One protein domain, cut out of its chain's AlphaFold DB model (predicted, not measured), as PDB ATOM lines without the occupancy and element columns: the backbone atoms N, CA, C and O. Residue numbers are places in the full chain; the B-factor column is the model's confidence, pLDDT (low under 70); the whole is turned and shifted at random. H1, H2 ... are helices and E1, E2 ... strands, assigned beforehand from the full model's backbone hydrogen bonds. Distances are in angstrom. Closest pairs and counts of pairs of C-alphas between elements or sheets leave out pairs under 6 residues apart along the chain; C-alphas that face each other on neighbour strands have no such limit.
ATOM      1  N   ILE A  25     -37.871 -46.620 -30.745       83.12
ATOM      2  CA  ILE A  25     -38.456 -47.800 -31.397       83.12
ATOM      3  C   ILE A  25     -39.430 -47.374 -32.498       83.12
ATOM      4  O   ILE A  25     -39.333 -47.889 -33.606       83.12
ATOM      5  N   ASP A  26     -40.333 -46.426 -32.218       86.88
ATOM      6  CA  ASP A  26     -41.305 -45.913 -33.190       86.88
ATOM      7  C   ASP A  26     -40.622 -45.329 -34.431       86.88
ATOM      8  O   ASP A  26     -41.054 -45.594 -35.551       86.88
ATOM      9  N   LEU A  27     -39.528 -44.592 -34.235       83.25
ATOM     10  CA  LEU A  27     -38.684 -44.100 -35.319       83.25
ATOM     11  C   LEU A  27     -38.167 -45.243 -36.205       83.25
ATOM     12  O   LEU A  27     -38.371 -45.203 -37.417       83.25
ATOM     13  N   HIS A  28     -37.576 -46.278 -35.599       78.31
ATOM     14  CA  HIS A  28     -36.988 -47.408 -36.323       78.31
ATOM     15  C   HIS A  28     -38.025 -48.273 -37.053       78.31
ATOM     16  O   HIS A  28     -37.760 -48.740 -38.161       78.31
ATOM     17  N   VAL A  29     -39.204 -48.511 -36.462       79.94
ATOM     18  CA  VAL A  29     -40.252 -49.329 -37.108       79.94
ATOM     19  C   VAL A  29     -41.045 -48.549 -38.154       79.94
ATOM     20  O   VAL A  29     -41.553 -49.136 -39.104       79.94
ATOM     21  N   ASN A  30     -41.113 -47.222 -38.026       86.69
ATOM     22  CA  ASN A  30     -41.777 -46.329 -38.975       86.69
ATOM     23  C   ASN A  30     -40.763 -45.470 -39.740       86.69
ATOM     24  O   ASN A  30     -41.019 -44.303 -40.032       86.69
ATOM     25  N   TRP A  31     -39.617 -46.045 -40.094       86.19
ATOM     26  CA  TRP A  31     -38.493 -45.338 -40.709       86.19
ATOM     27  C   TRP A  31     -38.878 -44.508 -41.945       86.19
ATOM     28  O   TRP A  31     -38.364 -43.410 -42.124       86.19
ATOM     29  N   LEU A  32     -39.837 -44.971 -42.760       87.06
ATOM     30  CA  LEU A  32     -40.329 -44.221 -43.920       87.06
ATOM     31  C   LEU A  32     -41.120 -42.965 -43.520       87.06
ATOM     32  O   LEU A  32     -40.980 -41.927 -44.160       87.06
ATOM     33  N   LYS A  33     -41.924 -43.040 -42.450       88.94
ATOM     34  CA  LYS A  33     -42.671 -41.894 -41.898       88.94
ATOM     35  C   LYS A  33     -41.722 -40.802 -41.405       88.94
ATOM     36  O   LYS A  33     -42.065 -39.626 -41.468       88.94
ATOM     37  N   TYR A  34     -40.563 -41.203 -40.891       87.25
ATOM     38  CA  TYR A  34     -39.570 -40.316 -40.287       87.25
ATOM     39  C   TYR A  34     -38.342 -40.074 -41.168       87.25
ATOM     40  O   TYR A  34     -37.375 -39.481 -40.699       87.25
ATOM     41  N   GLU A  35     -38.377 -40.537 -42.421       87.19
ATOM     42  CA  GLU A  35     -37.295 -40.381 -43.399       87.19
ATOM     43  C   GLU A  35     -35.920 -40.872 -42.896       87.19
ATOM     44  O   GLU A  35     -34.869 -40.364 -43.287       87.19
ATOM     45  N   GLN A  36     -35.911 -41.906 -42.050       85.69
ATOM     46  CA  GLN A  36     -34.696 -42.534 -41.526       85.69
ATOM     47  C   GLN A  36     -34.095 -43.504 -42.545       85.69
ATOM     48  O   GLN A  36     -34.066 -44.715 -42.347       85.69
ATOM     49  N   TYR A  37     -33.604 -42.974 -43.665       88.12
ATOM     50  CA  TYR A  37     -33.062 -43.796 -44.751       88.12
ATOM     51  C   TYR A  37     -31.874 -44.658 -44.334       88.12
ATOM     52  O   TYR A  37     -31.631 -45.662 -44.985       88.12
ATOM     53  N   GLY A  38     -31.207 -44.348 -43.221       82.50
ATOM     54  CA  GLY A  38     -30.213 -45.207 -42.579       82.50
ATOM     55  C   GLY A  38     -30.664 -46.649 -42.337       82.50
ATOM     56  O   GLY A  38     -29.860 -47.581 -42.414       82.50
ATOM     57  N   GLU A  39     -31.965 -46.868 -42.156       81.50
ATOM     58  CA  GLU A  39     -32.514 -48.215 -42.002       81.50
ATOM     59  C   GLU A  39     -32.392 -49.078 -43.257       81.50
ATOM     60  O   GLU A  39     -32.492 -50.299 -43.168       81.50
ATOM     61  N   HIS A  40     -32.049 -48.497 -44.413       81.25
ATOM     62  CA  HIS A  40     -31.772 -49.260 -45.630       81.25
ATOM     63  C   HIS A  40     -30.679 -50.329 -45.447       81.25
ATOM     64  O   HIS A  40     -30.529 -51.186 -46.322       81.25
ATOM     65  N   ARG A  41     -29.867 -50.227 -44.385       76.31
ATOM     66  CA  ARG A  41     -28.798 -51.165 -44.027       76.31
ATOM     67  C   ARG A  41     -28.570 -51.181 -42.511       76.31
ATOM     68  O   ARG A  41     -27.492 -50.819 -42.049       76.31
ATOM     69  N   ASN A  42     -29.570 -51.630 -41.749       71.69
ATOM     70  CA  ASN A  42     -29.474 -51.870 -40.300       71.69
ATOM     71  C   ASN A  42     -28.991 -50.652 -39.488       71.69
ATOM     72  O   ASN A  42     -27.934 -50.708 -38.854       71.69
ATOM     73  N   SER A  43     -29.749 -49.554 -39.508       65.50
ATOM     74  CA  SER A  43     -29.394 -48.316 -38.798       65.50
ATOM     75  C   SER A  43     -28.038 -47.726 -39.217       65.50
ATOM     76  O   SER A  43     -27.256 -47.248 -38.389       65.50
ATOM     77  N   ALA A  44     -27.752 -47.742 -40.521       70.81
ATOM     78  CA  ALA A  44     -26.680 -46.937 -41.091       70.81
ATOM     79  C   ALA A  44     -26.940 -45.447 -40.822       70.81
ATOM     80  O   ALA A  44     -28.057 -45.022 -40.538       70.81
ATOM     81  N   THR A  45     -25.906 -44.622 -40.895       69.19
ATOM     82  CA  THR A  45     -26.032 -43.209 -40.533       69.19
ATOM     83  C   THR A  45     -26.787 -42.388 -41.592       69.19
ATOM     84  O   THR A  45     -27.467 -41.436 -41.228       69.19
ATOM     85  N   PHE A  46     -26.719 -42.768 -42.878       83.25
ATOM     86  CA  PHE A  46     -27.245 -42.013 -44.032       83.25
ATOM     87  C   PHE A  46     -26.878 -40.520 -43.986       83.25
ATOM     88  O   PHE A  46     -27.731 -39.632 -44.052       83.25
ATOM     89  N   VAL A  47     -25.583 -40.240 -43.845       84.38
ATOM     90  CA  VAL A  47     -25.043 -38.897 -43.584       84.38
ATOM     91  C   VAL A  47     -24.317 -38.342 -44.806       84.38
ATOM     92  O   VAL A  47     -23.548 -39.047 -45.466       84.38
ATOM     93  N   GLU A  48     -24.530 -37.052 -45.073       85.75
ATOM     94  CA  GLU A  48     -23.797 -36.312 -46.100       85.75
ATOM     95  C   GLU A  48     -22.280 -36.326 -45.831       85.75
ATOM     96  O   GLU A  48     -21.829 -36.109 -44.708       85.75
ATOM     97  N   GLY A  49     -21.479 -36.592 -46.860       82.25
ATOM     98  CA  GLY A  49     -20.026 -36.738 -46.777       82.25
ATOM     99  C   GLY A  49     -19.551 -38.115 -46.294       82.25
ATOM    100  O   GLY A  49     -18.352 -38.385 -46.360       82.25
ATOM    101  N   TYR A  50     -20.456 -38.998 -45.850       77.06
ATOM    102  CA  TYR A  50     -20.135 -40.388 -45.499       77.06
ATOM    103  C   TYR A  50     -20.790 -41.400 -46.446       77.06
ATOM    104  O   TYR A  50     -20.099 -42.231 -47.040       77.06
ATOM    105  N   ASP A  51     -22.107 -41.289 -46.626       78.75
ATOM    106  CA  ASP A  51     -22.910 -42.173 -47.475       78.75
ATOM    107  C   ASP A  51     -23.193 -41.538 -48.844       78.75
ATOM    108  O   ASP A  51     -23.118 -42.198 -49.886       78.75
ATOM    109  N   TRP A  52     -23.486 -40.237 -48.851       88.38
ATOM    110  CA  TRP A  52     -23.862 -39.483 -50.044       88.38
ATOM    111  C   TRP A  52     -23.291 -38.060 -50.033       88.38
ATOM    112  O   TRP A  52     -22.947 -37.532 -48.985       88.38
ATOM    113  N   GLU A  53     -23.200 -37.423 -51.194       91.56
ATOM    114  CA  GLU A  53     -22.900 -35.995 -51.354       91.56
ATOM    115  C   GLU A  53     -23.984 -35.336 -52.202       91.56
ATOM    116  O   GLU A  53     -24.534 -35.964 -53.114       91.56
ATOM    117  N   TRP A  54     -24.276 -34.064 -51.930       94.00
ATOM    118  CA  TRP A  54     -25.137 -33.272 -52.798       94.00
ATOM    119  C   TRP A  54     -24.458 -32.992 -54.144       94.00
ATOM    120  O   TRP A  54     -23.356 -32.440 -54.211       94.00
ATOM    121  N   ASP A  55     -25.133 -33.333 -55.240       94.12
ATOM    122  CA  ASP A  55     -24.748 -32.920 -56.584       94.12
ATOM    123  C   ASP A  55     -25.577 -31.707 -57.014       94.12
ATOM    124  O   ASP A  55     -26.739 -31.816 -57.408       94.12
ATOM    125  N   SER A  56     -24.955 -30.530 -56.978       93.81
ATOM    126  CA  SER A  56     -25.599 -29.278 -57.378       93.81
ATOM    127  C   SER A  56     -25.911 -29.190 -58.874       93.81
ATOM    128  O   SER A  56     -26.741 -28.368 -59.254       93.81
ATOM    129  N   SER A  57     -25.284 -30.012 -59.724       95.44
ATOM    130  CA  SER A  57     -25.510 -29.990 -61.175       95.44
ATOM    131  C   SER A  57     -26.767 -30.754 -61.591       95.44
ATOM    132  O   SER A  57     -27.466 -30.346 -62.517       95.44
ATOM    133  N   THR A  58     -27.075 -31.839 -60.881       93.81
ATOM    134  CA  THR A  58     -28.258 -32.677 -61.118       93.81
ATOM    135  C   THR A  58     -29.361 -32.444 -60.088       93.81
ATOM    136  O   THR A  58     -30.486 -32.905 -60.274       93.81
ATOM    137  N   CYS A  59     -29.058 -31.700 -59.019       94.44
ATOM    138  CA  CYS A  59     -29.882 -31.567 -57.824       94.44
ATOM    139  C   CYS A  59     -30.208 -32.924 -57.181       94.44
ATOM    140  O   CYS A  59     -31.278 -33.070 -56.598       94.44
ATOM    141  N   GLU A  60     -29.345 -33.931 -57.294       95.00
ATOM    142  CA  GLU A  60     -29.564 -35.275 -56.742       95.00
ATOM    143  C   GLU A  60     -28.452 -35.664 -55.758       95.00
ATOM    144  O   GLU A  60     -27.464 -34.948 -55.593       95.00
ATOM    145  N   LEU A  61     -28.629 -36.789 -55.057       94.44
ATOM    146  CA  LEU A  61     -27.581 -37.336 -54.194       94.44
ATOM    147  C   LEU A  61     -26.700 -38.278 -55.018       94.44
ATOM    148  O   LEU A  61     -27.213 -39.096 -55.787       94.44
ATOM    149  N   LYS A  62     -25.386 -38.211 -54.821       91.56
ATOM    150  CA  LYS A  62     -24.408 -39.122 -55.433       91.56
ATOM    151  C   LYS A  62     -23.604 -39.850 -54.353       91.56
ATOM    152  O   LYS A  62     -23.470 -39.325 -53.250       91.56
ATOM    153  N   PRO A  63     -23.058 -41.045 -54.629       86.94
ATOM    154  CA  PRO A  63     -22.241 -41.756 -53.650       86.94
ATOM    155  C   PRO A  63     -20.939 -40.998 -53.366       86.94
ATOM    156  O   PRO A  63     -20.327 -40.444 -54.285       86.94
ATOM    157  N   VAL A  64     -20.495 -41.021 -52.108       81.56
ATOM    158  CA  VAL A  64     -19.175 -40.501 -51.718       81.56
ATOM    159  C   VAL A  64     -18.083 -41.345 -52.397       81.56
ATOM    160  O   VAL A  64     -18.124 -42.578 -52.309       81.56
ATOM    161  N   PRO A  65     -17.092 -40.738 -53.078       70.94
ATOM    162  CA  PRO A  65     -16.009 -41.481 -53.709       70.94
ATOM    163  C   PRO A  65     -15.179 -42.304 -52.700       70.94
ATOM    164  O   PRO A  65     -14.862 -41.808 -51.615       70.94
ATOM    165  N   PRO A  66     -14.707 -43.513 -53.066       62.81
ATOM    166  CA  PRO A  66     -13.946 -44.393 -52.165       62.81
ATOM    167  C   PRO A  66     -12.653 -43.780 -51.605       62.81
ATOM    168  O   PRO A  66     -12.134 -44.227 -50.586       62.81
ATOM    169  N   THR A  67     -12.106 -42.763 -52.272       56.38
ATOM    170  CA  THR A  67     -10.864 -42.083 -51.880       56.38
ATOM    171  C   THR A  67     -11.021 -41.221 -50.625       56.38
ATOM    172  O   THR A  67     -10.036 -41.001 -49.924       56.38
ATOM    173  N   VAL A  68     -12.239 -40.776 -50.294       53.72
ATOM    174  CA  VAL A  68     -12.525 -39.982 -49.081       53.72
ATOM    175  C   VAL A  68     -12.588 -40.877 -47.831       53.72
ATOM    176  O   VAL A  68     -12.254 -40.448 -46.728       53.72
ATOM    177  N   GLN A  69     -12.897 -42.165 -48.009       52.62
ATOM    178  CA  GLN A  69     -12.937 -43.177 -46.946       52.62
ATOM    179  C   GLN A  69     -11.545 -43.714 -46.552       52.62
ATOM    180  O   GLN A  69     -11.458 -44.716 -45.859       52.62
ATOM    181  N   GLN A  70     -10.436 -43.090 -46.968       47.97
ATOM    182  CA  GLN A  70      -9.070 -43.526 -46.615       47.97
ATOM    183  C   GLN A  70      -8.387 -42.634 -45.569       47.97
ATOM    184  O   GLN A  70      -7.160 -42.522 -45.530       47.97
ATOM    185  N   THR A  71      -9.148 -41.994 -44.678       50.22
ATOM    186  CA  THR A  71      -8.520 -41.426 -43.479       50.22
ATOM    187  C   THR A  71      -7.961 -42.563 -42.612       50.22
ATOM    188  O   THR A  71      -8.493 -43.671 -42.602       50.22
ATOM    189  N   LYS A  72      -6.882 -42.299 -41.857       46.88
ATOM    190  CA  LYS A  72      -6.202 -43.267 -40.960       46.88
ATOM    191  C   LYS A  72      -7.131 -44.004 -39.970       46.88
ATOM    192  O   LYS A  72      -6.685 -44.960 -39.344       46.88
ATOM    193  N   TYR A  73      -8.376 -43.549 -39.823       53.12
ATOM    194  CA  TYR A  73      -9.397 -44.059 -38.909       53.12
ATOM    195  C   TYR A  73     -10.731 -44.376 -39.598       53.12
ATOM    196  O   TYR A  73     -11.756 -44.448 -38.924       53.12
ATOM    197  N   TYR A  88     -32.599 -58.454 -35.760       73.19
ATOM    198  CA  TYR A  88     -33.310 -59.687 -36.098       73.19
ATOM    199  C   TYR A  88     -33.477 -59.798 -37.622       73.19
ATOM    200  O   TYR A  88     -33.800 -58.788 -38.246       73.19
ATOM    201  N   PRO A  89     -33.323 -60.986 -38.235       77.38
ATOM    202  CA  PRO A  89     -33.525 -61.140 -39.676       77.38
ATOM    203  C   PRO A  89     -34.886 -60.630 -40.171       77.38
ATOM    204  O   PRO A  89     -34.973 -59.966 -41.204       77.38
ATOM    205  N   ASP A  90     -35.926 -60.862 -39.371       82.38
ATOM    206  CA  ASP A  90     -37.305 -60.420 -39.603       82.38
ATOM    207  C   ASP A  90     -37.435 -58.886 -39.674       82.38
ATOM    208  O   ASP A  90     -38.319 -58.361 -40.341       82.38
ATOM    209  N   TYR A  91     -36.534 -58.146 -39.028       82.00
ATOM    210  CA  TYR A  91     -36.526 -56.688 -39.094       82.00
ATOM    211  C   TYR A  91     -36.021 -56.184 -40.453       82.00
ATOM    212  O   TYR A  91     -36.676 -55.366 -41.100       82.00
ATOM    213  N   GLN A  92     -34.872 -56.690 -40.914       83.50
ATOM    214  CA  GLN A  92     -34.277 -56.221 -42.168       83.50
ATOM    215  C   GLN A  92     -35.116 -56.641 -43.381       83.50
ATOM    216  O   GLN A  92     -35.248 -55.872 -44.333       83.50
ATOM    217  N   ILE A  93     -35.737 -57.826 -43.349       87.38
ATOM    218  CA  ILE A  93     -36.584 -58.286 -44.458       87.38
ATOM    219  C   ILE A  93     -37.796 -57.370 -44.694       87.38
ATOM    220  O   ILE A  93     -38.189 -57.172 -45.843       87.38
ATOM    221  N   ASP A  94     -38.383 -56.789 -43.646       88.19
ATOM    222  CA  ASP A  94     -39.546 -55.909 -43.784       88.19
ATOM    223  C   ASP A  94     -39.171 -54.585 -44.455       88.19
ATOM    224  O   ASP A  94     -39.861 -54.128 -45.371       88.19
ATOM    225  N   ILE A  95     -38.014 -54.023 -44.095       88.38
ATOM    226  CA  ILE A  95     -37.437 -52.864 -44.784       88.38
ATOM    227  C   ILE A  95     -37.154 -53.201 -46.252       88.38
ATOM    228  O   ILE A  95     -37.552 -52.452 -47.146       88.38
ATOM    229  N   ASP A  96     -36.530 -54.349 -46.520       90.31
ATOM    230  CA  ASP A  96     -36.170 -54.794 -47.870       90.31
ATOM    231  C   ASP A  96     -37.397 -54.994 -48.760       90.31
ATOM    232  O   ASP A  96     -37.367 -54.675 -49.951       90.31
ATOM    233  N   ARG A  97     -38.500 -55.501 -48.200       90.69
ATOM    234  CA  ARG A  97     -39.781 -55.644 -48.903       90.69
ATOM    235  C   ARG A  97     -40.370 -54.288 -49.265       90.69
ATOM    236  O   ARG A  97     -40.775 -54.112 -50.414       90.69
ATOM    237  N   GLU A  98     -40.377 -53.321 -48.353       90.56
ATOM    238  CA  GLU A  98     -40.845 -51.965 -48.667       90.56
ATOM    239  C   GLU A  98     -39.956 -51.289 -49.716       90.56
ATOM    240  O   GLU A  98     -40.464 -50.774 -50.715       90.56
ATOM    241  N   MET A  99     -38.633 -51.373 -49.556       92.12
ATOM    242  CA  MET A  99     -37.666 -50.842 -50.520       92.12
ATOM    243  C   MET A  99     -37.782 -51.496 -51.898       92.12
ATOM    244  O   MET A  99     -37.652 -50.812 -52.913       92.12
ATOM    245  N   SER A 100     -38.051 -52.806 -51.971       92.94
ATOM    246  CA  SER A 100     -38.152 -53.514 -53.253       92.94
ATOM    247  C   SER A 100     -39.218 -52.918 -54.179       92.94
ATOM    248  O   SER A 100     -39.039 -52.904 -55.398       92.94
ATOM    249  N   LYS A 101     -40.276 -52.322 -53.605       93.25
ATOM    250  CA  LYS A 101     -41.346 -51.648 -54.354       93.25
ATOM    251  C   LYS A 101     -40.833 -50.424 -55.110       93.25
ATOM    252  O   LYS A 101     -41.439 -50.041 -56.105       93.25
ATOM    253  N   TRP A 102     -39.747 -49.793 -54.662       94.81
ATOM    254  CA  TRP A 102     -39.209 -48.580 -55.285       94.81
ATOM    255  C   TRP A 102     -38.556 -48.862 -56.637       94.81
ATOM    256  O   TRP A 102     -38.633 -48.031 -57.534       94.81
ATOM    257  N   TYR A 103     -37.973 -50.050 -56.826       93.31
ATOM    258  CA  TYR A 103     -37.303 -50.418 -58.080       93.31
ATOM    259  C   TYR A 103     -38.249 -50.549 -59.277       93.31
ATOM    260  O   TYR A 103     -37.787 -50.523 -60.417       93.31
ATOM    261  N   THR A 104     -39.549 -50.714 -59.026       93.12
ATOM    262  CA  THR A 104     -40.597 -50.811 -60.051       93.12
ATOM    263  C   THR A 104     -41.469 -49.558 -60.130       93.12
ATOM    264  O   THR A 104     -42.383 -49.502 -60.948       93.12
ATOM    265  N   GLN A 105     -41.238 -48.572 -59.262       94.69
ATOM    266  CA  GLN A 105     -41.976 -47.312 -59.267       94.69
ATOM    267  C   GLN A 105     -41.387 -46.326 -60.274       94.69
ATOM    268  O   GLN A 105     -40.209 -46.377 -60.617       94.69
ATOM    269  N   ASP A 106     -42.230 -45.397 -60.721       95.69
ATOM    270  CA  ASP A 106     -41.788 -44.239 -61.492       95.69
ATOM    271  C   ASP A 106     -40.786 -43.413 -60.655       95.69
ATOM    272  O   ASP A 106     -41.156 -42.951 -59.569       95.69
ATOM    273  N   PRO A 107     -39.545 -43.189 -61.135       93.81
ATOM    274  CA  PRO A 107     -38.535 -42.412 -60.416       93.81
ATOM    275  C   PRO A 107     -38.983 -41.000 -60.017       93.81
ATOM    276  O   PRO A 107     -38.450 -40.442 -59.053       93.81
ATOM    277  N   GLN A 108     -39.957 -40.412 -60.723       94.00
ATOM    278  CA  GLN A 108     -40.511 -39.094 -60.388       94.00
ATOM    279  C   GLN A 108     -41.360 -39.107 -59.112       94.00
ATOM    280  O   GLN A 108     -41.511 -38.072 -58.469       94.00
ATOM    281  N   LYS A 109     -41.899 -40.270 -58.727       95.25
ATOM    282  CA  LYS A 109     -42.676 -40.448 -57.489       95.25
ATOM    283  C   LYS A 109     -41.799 -40.705 -56.271       95.25
ATOM    284  O   LYS A 109     -42.268 -40.570 -55.146       95.25
ATOM    285  N   LEU A 110     -40.544 -41.083 -56.498       95.12
ATOM    286  CA  LEU A 110     -39.566 -41.279 -55.442       95.12
ATOM    287  C   LEU A 110     -39.021 -39.924 -54.978       95.12
ATOM    288  O   LEU A 110     -38.893 -38.984 -55.763       95.12
ATOM    289  N   ASN A 111     -38.652 -39.808 -53.709       94.56
ATOM    290  CA  ASN A 111     -37.832 -38.685 -53.255       94.56
ATOM    291  C   ASN A 111     -36.344 -38.917 -53.585       94.56
ATOM    292  O   ASN A 111     -35.950 -39.963 -54.106       94.56
ATOM    293  N   LYS A 112     -35.501 -37.919 -53.298       95.00
ATOM    294  CA  LYS A 112     -34.069 -37.939 -53.648       95.00
ATOM    295  C   LYS A 112     -33.308 -39.080 -52.971       95.00
ATOM    296  O   LYS A 112     -32.500 -39.737 -53.617       95.00
ATOM    297  N   ALA A 113     -33.606 -39.363 -51.702       93.81
ATOM    298  CA  ALA A 113     -32.977 -40.457 -50.966       93.81
ATOM    299  C   ALA A 113     -33.383 -41.830 -51.520       93.81
ATOM    300  O   ALA A 113     -32.535 -42.690 -51.739       93.81
ATOM    301  N   GLN A 114     -34.665 -42.021 -51.833       94.50
ATOM    302  CA  GLN A 114     -35.157 -43.243 -52.471       94.50
ATOM    303  C   GLN A 114     -34.515 -43.462 -53.845       94.50
ATOM    304  O   GLN A 114     -34.051 -44.566 -54.129       94.50
ATOM    305  N   ARG A 115     -34.432 -42.418 -54.683       95.31
ATOM    306  CA  ARG A 115     -33.734 -42.496 -55.978       95.31
ATOM    307  C   ARG A 115     -32.262 -42.839 -55.817       95.31
ATOM    308  O   ARG A 115     -31.764 -43.698 -56.543       95.31
ATOM    309  N   PHE A 116     -31.588 -42.216 -54.854       93.81
ATOM    310  CA  PHE A 116     -30.206 -42.529 -54.526       93.81
ATOM    311  C   PHE A 116     -30.046 -44.005 -54.166       93.81
ATOM    312  O   PHE A 116     -29.275 -44.699 -54.820       93.81
ATOM    313  N   LEU A 117     -30.832 -44.528 -53.224       92.06
ATOM    314  CA  LEU A 117     -30.752 -45.931 -52.810       92.06
ATOM    315  C   LEU A 117     -31.070 -46.908 -53.953       92.06
ATOM    316  O   LEU A 117     -30.403 -47.932 -54.099       92.06
ATOM    317  N   VAL A 118     -32.040 -46.574 -54.809       93.31
ATOM    318  CA  VAL A 118     -32.376 -47.359 -56.010       93.31
ATOM    319  C   VAL A 118     -31.249 -47.342 -57.052       93.31
ATOM    320  O   VAL A 118     -31.097 -48.314 -57.798       93.31
ATOM    321  N   SER A 119     -30.434 -46.284 -57.096       91.44
ATOM    322  CA  SER A 119     -29.281 -46.182 -58.004       91.44
ATOM    323  C   SER A 119     -28.110 -47.095 -57.609       91.44
ATOM    324  O   SER A 119     -27.269 -47.428 -58.444       91.44
ATOM    325  N   LEU A 120     -28.067 -47.550 -56.352       88.44
ATOM    326  CA  LEU A 120     -26.995 -48.391 -55.825       88.44
ATOM    327  C   LEU A 120     -27.185 -49.843 -56.283       88.44
ATOM    328  O   LEU A 120     -28.006 -50.588 -55.741       88.44
ATOM    329  N   LEU A 121     -26.389 -50.271 -57.270       85.88
ATOM    330  CA  LEU A 121     -26.449 -51.630 -57.831       85.88
ATOM    331  C   LEU A 121     -26.338 -52.712 -56.746       85.88
ATOM    332  O   LEU A 121     -27.126 -53.656 -56.723       85.88
ATOM    333  N   TRP A 122     -25.374 -52.563 -55.837       83.00
ATOM    334  CA  TRP A 122     -25.139 -53.519 -54.758       83.00
ATOM    335  C   TRP A 122     -26.350 -53.645 -53.828       83.00
ATOM    336  O   TRP A 122     -26.657 -54.751 -53.391       83.00
ATOM    337  N   ARG A 123     -27.102 -52.558 -53.603       86.62
ATOM    338  CA  ARG A 123     -28.295 -52.580 -52.750       86.62
ATOM    339  C   ARG A 123     -29.418 -53.400 -53.374       86.62
ATOM    340  O   ARG A 123     -30.068 -54.177 -52.684       86.62
ATOM    341  N   ARG A 124     -29.600 -53.295 -54.694       89.00
ATOM    342  CA  ARG A 124     -30.570 -54.122 -55.432       89.00
ATOM    343  C   ARG A 124     -30.252 -55.609 -55.286       89.00
ATOM    344  O   ARG A 124     -31.156 -56.417 -55.065       89.00
ATOM    345  N   VAL A 125     -28.975 -55.965 -55.441       87.50
ATOM    346  CA  VAL A 125     -28.511 -57.352 -55.317       87.50
ATOM    347  C   VAL A 125     -28.744 -57.859 -53.899       87.50
ATOM    348  O   VAL A 125     -29.326 -58.924 -53.728       87.50
ATOM    349  N   GLU A 126     -28.360 -57.079 -52.894       86.00
ATOM    350  CA  GLU A 126     -28.511 -57.436 -51.485       86.00
ATOM    351  C   GLU A 126     -29.982 -57.654 -51.098       86.00
ATOM    352  O   GLU A 126     -30.287 -58.710 -50.555       86.00
ATOM    353  N   ILE A 127     -30.907 -56.752 -51.471       88.94
ATOM    354  CA  ILE A 127     -32.362 -56.938 -51.255       88.94
ATOM    355  C   ILE A 127     -32.840 -58.261 -51.850       88.94
ATOM    356  O   ILE A 127     -33.566 -59.023 -51.214       88.94
ATOM    357  N   SER A 128     -32.425 -58.544 -53.085       88.38
ATOM    358  CA  SER A 128     -32.868 -59.739 -53.807       88.38
ATOM    359  C   SER A 128     -32.347 -61.020 -53.146       88.38
ATOM    360  O   SER A 128     -33.097 -61.977 -52.955       88.38
ATOM    361  N   VAL A 129     -31.066 -61.035 -52.767       85.94
ATOM    362  CA  VAL A 129     -30.424 -62.182 -52.112       85.94
ATOM    363  C   VAL A 129     -30.981 -62.389 -50.704       85.94
ATOM    364  O   VAL A 129     -31.289 -63.523 -50.345       85.94
ATOM    365  N   TYR A 130     -31.161 -61.323 -49.922       85.50
ATOM    366  CA  TYR A 130     -31.681 -61.418 -48.558       85.50
ATOM    367  C   TYR A 130     -33.101 -61.986 -48.541       85.50
ATOM    368  O   TYR A 130     -33.390 -62.907 -47.778       85.50
ATOM    369  N   GLN A 131     -33.970 -61.515 -49.443       87.38
ATOM    370  CA  GLN A 131     -35.317 -62.065 -49.603       87.38
ATOM    371  C   GLN A 131     -35.302 -63.544 -49.995       87.38
ATOM    372  O   GLN A 131     -36.078 -64.325 -49.442       87.38
ATOM    373  N   LEU A 132     -34.419 -63.945 -50.914       86.38
ATOM    374  CA  LEU A 132     -34.266 -65.348 -51.294       86.38
ATOM    375  C   LEU A 132     -33.845 -66.207 -50.097       86.38
ATOM    376  O   LEU A 132     -34.475 -67.228 -49.835       86.38
ATOM    377  N   VAL A 133     -32.813 -65.795 -49.355       83.75
ATOM    378  CA  VAL A 133     -32.309 -66.523 -48.179       83.75
ATOM    379  C   VAL A 133     -33.383 -66.618 -47.096       83.75
ATOM    380  O   VAL A 133     -33.665 -67.710 -46.613       83.75
ATOM    381  N   TYR A 134     -34.046 -65.507 -46.768       84.50
ATOM    382  CA  TYR A 134     -35.102 -65.475 -45.755       84.50
ATOM    383  C   TYR A 134     -36.269 -66.403 -46.116       84.50
ATOM    384  O   TYR A 134     -36.687 -67.238 -45.315       84.50
ATOM    385  N   ASN A 135     -36.767 -66.314 -47.352       84.69
ATOM    386  CA  ASN A 135     -37.892 -67.133 -47.808       84.69
ATOM    387  C   ASN A 135     -37.504 -68.603 -48.027       84.69
ATOM    388  O   ASN A 135     -38.380 -69.467 -48.049       84.69
ATOM    389  N   SER A 136     -36.210 -68.895 -48.186       82.38
ATOM    390  CA  SER A 136     -35.699 -70.259 -48.323       82.38
ATOM    391  C   SER A 136     -35.257 -70.903 -47.012       82.38
ATOM    392  O   SER A 136     -34.838 -72.060 -47.032       82.38
ATOM    393  N   GLY A 137     -35.435 -70.229 -45.870       71.88
ATOM    394  CA  GLY A 137     -35.099 -70.775 -44.551       71.88
ATOM    395  C   GLY A 137     -35.754 -72.130 -44.254       71.88
ATOM    396  O   GLY A 137     -35.144 -72.970 -43.606       71.88
TER     397      GLY A 137
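AT A GLANCE: This is residues 25 to 73 and 88 to 137 of the 209 residues of an uncharacterized protein of Chloroflexi bacterium (UniProt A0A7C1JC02). Two long helices, H3 and H5, cross steeply as an X, and the short H2 packs on H3. H4 lies between this helical body and a small hairpin, E1 and E2, packing on E2, while H1 sits at the margin beyond H2. The 99 printed residues hold H1, H2, E1, E2, H3, H4 and H5 in that order, mostly helix, with an antiparallel sheet E1 - E2. The whole is compact, radius of gyration of the C-alphas 14.4 A, spanning 41 by 38 by 28 A.

HOW THE PARTS SIT: Start at H1, residues 25 to 29, close but not clearly touching H2, residues 37 to 41: C-alphas 28 and 39, the closest, are 7.3 A apart. Next, E1, residues 52 to 55, and E2, residues 60 to 63, form a hairpin, with N 53 and O 62 at 2.8 A. The hub is H3, residues 89 to 104; its residues 92 to 99 alone touch H2, closest at C-alphas 95 and 40, 6.8 A. At H4, residues 112 to 119, C-alphas 116 and 61 are the closest to E2, 5.8 A. H5, residues 121 to 135, touches H3 at a steep tilt of 51 degrees, opposite ways; the closest C-alphas, 127 and 96, are 5.5 A apart. Every O i to N i+4 pair is within hydrogen-bond range in H1, H4 and H5, but 6 of 12 in H3 and 0 of 1 in H2, where 2 of 2 O i to N i+3 pairs are.

IN THESE COORDINATES: Find C-alpha 25 at (-38.456, -47.800, -31.397), where H1 begins. H3 runs 23.9 A from C-alpha 89, and H5 21.7 A to C-alpha 135 at (-37.892, -67.133, -47.808).

THE WHOLE: C-alphas 57 and 137, the farthest apart, are 45.1 A apart. Residues 74 to 87 are cut out, leaving 28.7 A between C-alphas 73 and 88. Of the links printed whole, none is long. Confidence is under 70 at residues 43, 45 and 66 to 73.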